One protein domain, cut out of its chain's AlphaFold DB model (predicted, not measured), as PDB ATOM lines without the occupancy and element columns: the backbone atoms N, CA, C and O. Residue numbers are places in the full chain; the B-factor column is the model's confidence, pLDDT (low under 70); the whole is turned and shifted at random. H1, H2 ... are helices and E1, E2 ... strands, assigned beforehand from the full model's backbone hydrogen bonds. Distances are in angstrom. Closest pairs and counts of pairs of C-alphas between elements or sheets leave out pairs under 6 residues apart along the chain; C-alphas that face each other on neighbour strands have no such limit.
ATOM      1  N   VAL A   3      54.224 138.822  33.182       86.75
ATOM      2  CA  VAL A   3      55.217 139.875  32.973       86.75
ATOM      3  C   VAL A   3      54.503 141.216  32.943       86.75
ATOM      4  O   VAL A   3      53.613 141.438  32.127       86.75
ATOM      5  N   ASN A   4      54.920 142.114  33.833       89.56
ATOM      6  CA  ASN A   4      54.458 143.495  33.853       89.56
ATOM      7  C   ASN A   4      55.450 144.367  33.083       89.56
ATOM      8  O   ASN A   4      56.625 144.446  33.440       89.56
ATOM      9  N   SER A   5      54.973 145.013  32.023       88.38
ATOM     10  CA  SER A   5      55.761 145.893  31.160       88.38
ATOM     11  C   SER A   5      55.282 147.333  31.298       88.38
ATOM     12  O   SER A   5      54.081 147.587  31.329       88.38
ATOM     13  N   ARG A   6      56.215 148.289  31.345       92.88
ATOM     14  CA  ARG A   6      55.912 149.728  31.360       92.88
ATOM     15  C   ARG A   6      56.400 150.341  30.054       92.88
ATOM     16  O   ARG A   6      57.582 150.237  29.737       92.88
ATOM     17  N   MET A   7      55.504 150.972  29.302       93.56
ATOM     18  CA  MET A   7      55.816 151.613  28.023       93.56
ATOM     19  C   MET A   7      55.555 153.112  28.105       93.56
ATOM     20  O   MET A   7      54.460 153.538  28.468       93.56
ATOM     21  N   ILE A   8      56.549 153.908  27.720       95.69
ATOM     22  CA  ILE A   8      56.401 155.354  27.566       95.69
ATOM     23  C   ILE A   8      55.813 155.614  26.176       95.69
ATOM     24  O   ILE A   8      56.455 155.338  25.165       95.69
ATOM     25  N   CYS A   9      54.584 156.115  26.126       95.12
ATOM     26  CA  CYS A   9      53.858 156.392  24.893       95.12
ATOM     27  C   CYS A   9      53.822 157.903  24.641       95.12
ATOM     28  O   CYS A   9      53.366 158.631  25.525       95.12
ATOM     29  N   PRO A  10      54.247 158.397  23.467       96.69
ATOM     30  CA  PRO A  10      54.047 159.795  23.117       96.69
ATOM     31  C   PRO A  10      52.555 160.071  22.895       96.69
ATOM     32  O   PRO A  10      51.864 159.306  22.219       96.69
ATOM     33  N   VAL A  11      52.059 161.174  23.451       96.75
ATOM     34  CA  VAL A  11      50.659 161.600  23.341       96.75
ATOM     35  C   VAL A  11      50.608 163.046  22.880       96.75
ATOM     36  O   VAL A  11      51.293 163.915  23.424       96.75
ATOM     37  N   ARG A  12      49.790 163.300  21.860       97.06
ATOM     38  CA  ARG A  12      49.602 164.636  21.303       97.06
ATOM     39  C   ARG A  12      48.545 165.391  22.105       97.06
ATOM     40  O   ARG A  12      47.437 164.893  22.279       97.06
ATOM     41  N   GLN A  13      48.905 166.575  22.580       96.94
ATOM     42  CA  GLN A  13      48.030 167.460  23.343       96.94
ATOM     43  C   GLN A  13      47.119 168.275  22.413       96.94
ATOM     44  O   GLN A  13      47.383 168.410  21.214       96.94
ATOM     45  N   SER A  14      46.044 168.844  22.964       95.88
ATOM     46  CA  SER A  14      45.083 169.663  22.207       95.88
ATOM     47  C   SER A  14      45.692 170.950  21.644       95.88
ATOM     48  O   SER A  14      45.221 171.452  20.629       95.88
ATOM     49  N   ASP A  15      46.742 171.470  22.282       96.00
ATOM     50  CA  ASP A  15      47.504 172.644  21.833       96.00
ATOM     51  C   ASP A  15      48.536 172.316  20.733       96.00
ATOM     52  O   ASP A  15      49.241 173.199  20.248       96.00
ATOM     53  N   GLY A  16      48.623 171.047  20.319       95.88
ATOM     54  CA  GLY A  16      49.546 170.568  19.296       95.88
ATOM     55  C   GLY A  16      50.928 170.163  19.812       95.88
ATOM     56  O   GLY A  16      51.701 169.616  19.020       95.88
ATOM     57  N   SER A  17      51.228 170.372  21.099       97.38
ATOM     58  CA  SER A  17      52.459 169.900  21.741       97.38
ATOM     59  C   SER A  17      52.446 168.381  21.974       97.38
ATOM     60  O   SER A  17      51.423 167.704  21.818       97.38
ATOM     61  N   TRP A  18      53.607 167.821  22.316       97.31
ATOM     62  CA  TRP A  18      53.769 166.404  22.645       97.31
ATOM     63  C   TRP A  18      54.130 166.242  24.115       97.31
ATOM     64  O   TRP A  18      54.983 166.957  24.634       97.31
ATOM     65  N   THR A  19      53.524 165.249  24.752       97.06
ATOM     66  CA  THR A  19      53.926 164.756  26.071       97.06
ATOM     67  C   THR A  19      54.134 163.246  26.015       97.06
ATOM     68  O   THR A  19      53.975 162.623  24.961       97.06
ATOM     69  N   THR A  20      54.479 162.645  27.146       97.19
ATOM     70  CA  THR A  20      54.543 161.199  27.303       97.19
ATOM     71  C   THR A  20      53.628 160.721  28.425       97.19
ATOM     72  O   THR A  20      53.443 161.390  29.436       97.19
ATOM     73  N   GLU A  21      53.062 159.533  28.246       96.38
ATOM     74  CA  GLU A  21      52.306 158.815  29.270       96.38
ATOM     75  C   GLU A  21      52.938 157.445  29.500       96.38
ATOM     76  O   GLU A  21      53.354 156.775  28.552       96.38
ATOM     77  N   VAL A  22      52.995 157.004  30.755       95.56
ATOM     78  CA  VAL A  22      53.421 155.640  31.089       95.56
ATOM     79  C   VAL A  22      52.196 154.740  31.069       95.56
ATOM     80  O   VAL A  22      51.259 154.947  31.835       95.56
ATOM     81  N   LYS A  23      52.213 153.726  30.208       93.88
ATOM     82  CA  LYS A  23      51.193 152.679  30.158       93.88
ATOM     83  C   LYS A  23      51.767 151.385  30.704       93.88
ATOM     84  O   LYS A  23      52.879 150.999  30.341       93.88
ATOM     85  N   GLU A  24      51.014 150.735  31.575       93.88
ATOM     86  CA  GLU A  24      51.385 149.456  32.173       93.88
ATOM     87  C   GLU A  24      50.588 148.338  31.498       93.88
ATOM     88  O   GLU A  24      49.391 148.479  31.251       93.88
ATOM     89  N   PHE A  25      51.271 147.251  31.154       89.94
ATOM     90  CA  PHE A  25      50.704 146.100  30.462       89.94
ATOM     91  C   PHE A  25      51.057 144.843  31.242       89.94
ATOM     92  O   PHE A  25      52.235 144.591  31.498       89.94
ATOM     93  N   GLU A  26      50.048 144.047  31.583       92.56
ATOM     94  CA  GLU A  26      50.251 142.686  32.070       92.56
ATOM     95  C   GLU A  26      50.124 141.731  30.878       92.56
ATOM     96  O   GLU A  26      49.112 141.727  30.176       92.56
ATOM     97  N   GLU A  27      51.158 140.931  30.637       90.56
ATOM     98  CA  GLU A  27      51.159 139.890  29.613       90.56
ATOM     99  C   GLU A  27      51.519 138.547  30.245       90.56
ATOM    100  O   GLU A  27      52.458 138.435  31.037       90.56
ATOM    101  N   GLU A  28      50.785 137.502  29.875       91.75
ATOM    102  CA  GLU A  28      51.141 136.139  30.235       91.75
ATOM    103  C   GLU A  28      52.021 135.525  29.143       91.75
ATOM    104  O   GLU A  28      51.577 135.283  28.024       91.75
ATOM    105  N   ILE A  29      53.283 135.261  29.480       91.19
ATOM    106  CA  ILE A  29      54.237 134.597  28.589       91.19
ATOM    107  C   ILE A  29      54.344 133.127  29.010       91.19
ATOM    108  O   ILE A  29      54.713 132.861  30.164       91.19
ATOM    109  N   PRO A  30      54.041 132.158  28.128       90.38
ATOM    110  CA  PRO A  30      54.180 130.745  28.452       90.38
ATOM    111  C   PRO A  30      55.651 130.401  28.678       90.38
ATOM    112  O   PRO A  30      56.529 130.875  27.958       90.38
ATOM    113  N   ASP A  31      55.927 129.566  29.677       90.44
ATOM    114  CA  ASP A  31      57.271 129.031  29.850       90.44
ATOM    115  C   ASP A  31      57.443 127.807  28.947       90.44
ATOM    116  O   ASP A  31      56.884 126.742  29.202       90.44
ATOM    117  N   LEU A  32      58.181 127.988  27.854       92.31
ATOM    118  CA  LEU A  32      58.485 126.946  26.877       92.31
ATOM    119  C   LEU A  32      59.848 126.286  27.159       92.31
ATOM    120  O   LEU A  32      60.366 125.583  26.290       92.31
ATOM    121  N   GLY A  33      60.458 126.540  28.326       91.88
ATOM    122  CA  GLY A  33      61.770 126.004  28.700       91.88
ATOM    123  C   GLY A  33      62.923 126.558  27.856       91.88
ATOM    124  O   GLY A  33      63.917 125.869  27.623       91.88
ATOM    125  N   ARG A  34      62.781 127.779  27.327       93.25
ATOM    126  CA  ARG A  34      63.776 128.408  26.445       93.25
ATOM    127  C   ARG A  34      64.752 129.269  27.242       93.25
ATOM    128  O   ARG A  34      64.478 129.677  28.362       93.25
ATOM    129  N   HIS A  35      65.903 129.568  26.642       91.44
ATOM    130  CA  HIS A  35      67.025 130.208  27.337       91.44
ATOM    131  C   HIS A  35      66.760 131.666  27.762       91.44
ATOM    132  O   HIS A  35      67.512 132.207  28.566       91.44
ATOM    133  N   SER A  36      65.732 132.322  27.214       89.44
ATOM    134  CA  SER A  36      65.366 133.699  27.550       89.44
ATOM    135  C   SER A  36      63.852 133.916  27.491       89.44
ATOM    136  O   SER A  36      63.122 133.221  26.775       89.44
ATOM    137  N   MET A  37      63.377 134.934  28.215       89.06
ATOM    138  CA  MET A  37      61.958 135.315  28.246       89.06
ATOM    139  C   MET A  37      61.422 135.705  26.868       89.06
ATOM    140  O   MET A  37      60.298 135.350  26.512       89.06
ATOM    141  N   ILE A  38      62.233 136.391  26.062       90.12
ATOM    142  CA  ILE A  38      61.836 136.769  24.704       90.12
ATOM    143  C   ILE A  38      61.734 135.547  23.786       90.12
ATOM    144  O   ILE A  38      60.828 135.478  22.959       90.12
ATOM    145  N   CYS A  39      62.581 134.531  23.976       92.31
ATOM    146  CA  CYS A  39      62.463 133.276  23.240       92.31
ATOM    147  C   CYS A  39      61.221 132.481  23.645       92.31
ATOM    148  O   CYS A  39      60.580 131.890  22.771       92.31
ATOM    149  N   ASN A  40      60.860 132.495  24.932       92.31
ATOM    150  CA  ASN A  40      59.597 131.950  25.435       92.31
ATOM    151  C   ASN A  40      58.386 132.643  24.783       92.31
ATOM    152  O   ASN A  40      57.482 131.964  24.303       92.31
ATOM    153  N   LYS A  41      58.415 133.976  24.647       91.75
ATOM    154  CA  LYS A  41      57.361 134.747  23.964       91.75
ATOM    155  C   LYS A  41      57.299 134.520  22.450       91.75
ATOM    156  O   LYS A  41      56.214 134.471  21.886       91.75
ATOM    157  N   CYS A  42      58.446 134.393  21.783       93.25
ATOM    158  CA  CYS A  42      58.530 134.296  20.321       93.25
ATOM    159  C   CYS A  42      57.774 133.083  19.750       93.25
ATOM    160  O   CYS A  42      57.235 133.160  18.650       93.25
ATOM    161  N   GLY A  43      57.745 131.959  20.473       86.94
ATOM    162  CA  GLY A  43      56.987 130.774  20.056       86.94
ATOM    163  C   GLY A  43      57.504 130.062  18.796       86.94
ATOM    164  O   GLY A  43      56.898 129.083  18.374       86.94
ATOM    165  N   GLU A  44      58.636 130.490  18.220       93.88
ATOM    166  CA  GLU A  44      59.219 129.887  17.009       93.88
ATOM    167  C   GLU A  44      59.388 128.366  17.153       93.88
ATOM    168  O   GLU A  44      60.022 127.891  18.098       93.88
ATOM    169  N   LYS A  45      58.803 127.589  16.235       93.19
ATOM    170  CA  LYS A  45      58.714 126.122  16.333       93.19
ATOM    171  C   LYS A  45      60.057 125.436  16.122       93.19
ATOM    172  O   LYS A  45      60.286 124.371  16.679       93.19
ATOM    173  N   SER A  46      60.934 126.051  15.336       95.50
ATOM    174  CA  SER A  46      62.278 125.539  15.060       95.50
ATOM    175  C   SER A  46      63.275 125.776  16.199       95.50
ATOM    176  O   SER A  46      64.450 125.454  16.056       95.50
ATOM    177  N   TYR A  47      62.851 126.330  17.340       94.56
ATOM    178  CA  TYR A  47      63.717 126.461  18.510       94.56
ATOM    179  C   TYR A  47      64.283 125.087  18.940       94.56
ATOM    180  O   TYR A  47      63.511 124.135  19.051       94.56
ATOM    181  N   PRO A  48      65.595 124.963  19.232       95.06
ATOM    182  CA  PRO A  48      66.586 126.035  19.372       95.06
ATOM    183  C   PRO A  48      67.327 126.419  18.079       95.06
ATOM    184  O   PRO A  48      68.086 127.388  18.098       95.06
ATOM    185  N   GLU A  49      67.118 125.714  16.965       96.62
ATOM    186  CA  GLU A  49      67.845 125.932  15.701       96.62
ATOM    187  C   GLU A  49      67.665 127.343  15.138       96.62
ATOM    188  O   GLU A  49      68.580 127.885  14.512       96.62
ATOM    189  N   CYS A  50      66.526 127.981  15.430       95.19
ATOM    190  CA  CYS A  50      66.262 129.357  15.023       95.19
ATOM    191  C   CYS A  50      67.327 130.359  15.487       95.19
ATOM    192  O   CYS A  50      67.561 131.363  14.819       95.19
ATOM    193  N   ARG A  51      68.021 130.083  16.600       93.12
ATOM    194  CA  ARG A  51      69.033 130.978  17.187       93.12
ATOM    195  C   ARG A  51      70.188 131.283  16.229       93.12
ATOM    196  O   ARG A  51      70.705 132.390  16.246       93.12
ATOM    197  N   LYS A  52      70.528 130.359  15.322       93.75
ATOM    198  CA  LYS A  52      71.616 130.529  14.335       93.75
ATOM    199  C   LYS A  52      71.360 131.668  13.342       93.75
ATOM    200  O   LYS A  52      72.293 132.289  12.830       93.75
ATOM    201  N   TRP A  53      70.093 131.935  13.037       92.81
ATOM    202  CA  TRP A  53      69.683 132.955  12.070       92.81
ATOM    203  C   TRP A  53      68.823 134.063  12.686       92.81
ATOM    204  O   TRP A  53      68.541 135.046  12.004       92.81
ATOM    205  N   CYS A  54      68.455 133.948  13.964       94.00
ATOM    206  CA  CYS A  54      67.626 134.913  14.671       94.00
ATOM    207  C   CYS A  54      68.329 136.282  14.770       94.00
ATOM    208  O   CYS A  54      69.393 136.374  15.388       94.00
ATOM    209  N   PRO A  55      67.749 137.363  14.215       91.19
ATOM    210  CA  PRO A  55      68.343 138.693  14.319       91.19
ATOM    211  C   PRO A  55      68.376 139.193  15.770       91.19
ATOM    212  O   PRO A  55      69.346 139.832  16.160       91.19
ATOM    213  N   MET A  56      67.370 138.835  16.581       89.50
ATOM    214  CA  MET A  56      67.315 139.205  18.002       89.50
ATOM    215  C   MET A  56      68.445 138.560  18.811       89.50
ATOM    216  O   MET A  56      69.026 139.215  19.670       89.50
ATOM    217  N   GLU A  57      68.773 137.295  18.524       87.31
ATOM    218  CA  GLU A  57      69.886 136.594  19.183       87.31
ATOM    219  C   GLU A  57      71.216 137.271  18.836       87.31
ATOM    220  O   GLU A  57      71.996 137.604  19.722       87.31
ATOM    221  N   LYS A  58      71.437 137.553  17.546       86.12
ATOM    222  CA  LYS A  58      72.660 138.207  17.059       86.12
ATOM    223  C   LYS A  58      72.852 139.601  17.647       86.12
ATOM    224  O   LYS A  58      73.969 139.973  17.997       86.12
ATOM    225  N   GLU A  59      71.775 140.376  17.762       81.56
ATOM    226  CA  GLU A  59      71.833 141.695  18.392       81.56
ATOM    227  C   GLU A  59      72.207 141.582  19.876       81.56
ATOM    228  O   GLU A  59      73.021 142.368  20.363       81.56
ATOM    229  N   HIS A  60      71.670 140.583  20.583       74.19
ATOM    230  CA  HIS A  60      71.993 140.341  21.988       74.19
ATOM    231  C   HIS A  60      73.461 139.934  22.184       74.19
ATOM    232  O   HIS A  60      74.131 140.466  23.070       74.19
ATOM    233  N   GLU A  61      73.985 139.043  21.337       73.06
ATOM    234  CA  GLU A  61      75.400 138.646  21.362       73.06
ATOM    235  C   GLU A  61      76.332 139.833  21.085       73.06
ATOM    236  O   GLU A  61      77.337 139.987  21.766       73.06
ATOM    237  N   SER A  62      75.985 140.719  20.143       67.12
ATOM    238  CA  SER A  62      76.826 141.880  19.802       67.12
ATOM    239  C   SER A  62      76.929 142.949  20.898       67.12
ATOM    240  O   SER A  62      77.792 143.824  20.818       67.12
ATOM    241  N   LYS A  63      76.035 142.912  21.891       59.88
ATOM    242  CA  LYS A  63      75.981 143.867  23.008       59.88
ATOM    243  C   LYS A  63      76.470 143.272  24.338       59.88
ATOM    244  O   LYS A  63      76.417 143.985  25.341       59.88
TER     245      LYS A  63
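Overview. This is residues 3 to 63 of the 64 residues of an uncharacterized protein of Cuneatibacter caecimuris (UniProt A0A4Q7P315). A long two-stranded hairpin, E1 and E2, makes an arm, and beyond its open end three short helices, H1, H2 and H3, form a loose head. The printed part has 61 residues, with elements in the order E1, E2, H1, H2, H3; the sheet E1 - E2 is antiparallel and the class is mixed, helices and strands. The whole is extended, with a radius of gyration of the C-alphas of 16.9 A and spans of 51 by 26 by 18 A.

Along the chain. Find C-alpha 3 at (55.217, 139.875, 32.973); E1 runs from there to residue 12, 27.9 A. E2, residues 18 to 28, runs 31.3 A. Then come H1, residues 37 to 42, H2, residues 49 to 52, and H3, residues 55 to 62, 10.6 A, ending at C-alpha 62 (76.826, 141.880, 19.802).

Arrangement. In the hairpin E1 and E2, antiparallel at 156 degrees, N 3 and O 27 are 2.8 A apart, within hydrogen-bond range. H2 and H3 are close but not clearly touching; their closest C-alphas, of Arg 51 and Glu 57, are 6.0 A apart. H1 is apart from H2 and H3. In H1 and H3 every O i to N i+4 pair is within hydrogen-bond range; H2 is too short for one.

Size, cuts and confidence. The C-alphas of Asp 15 and Glu 49 are farthest apart, 51.3 A. The printed part has no cut and no long link. Residues 58 to 63, of which 58 to 62 belong to H3, stand free; pLDDT is under 70 at residues 62 to 63.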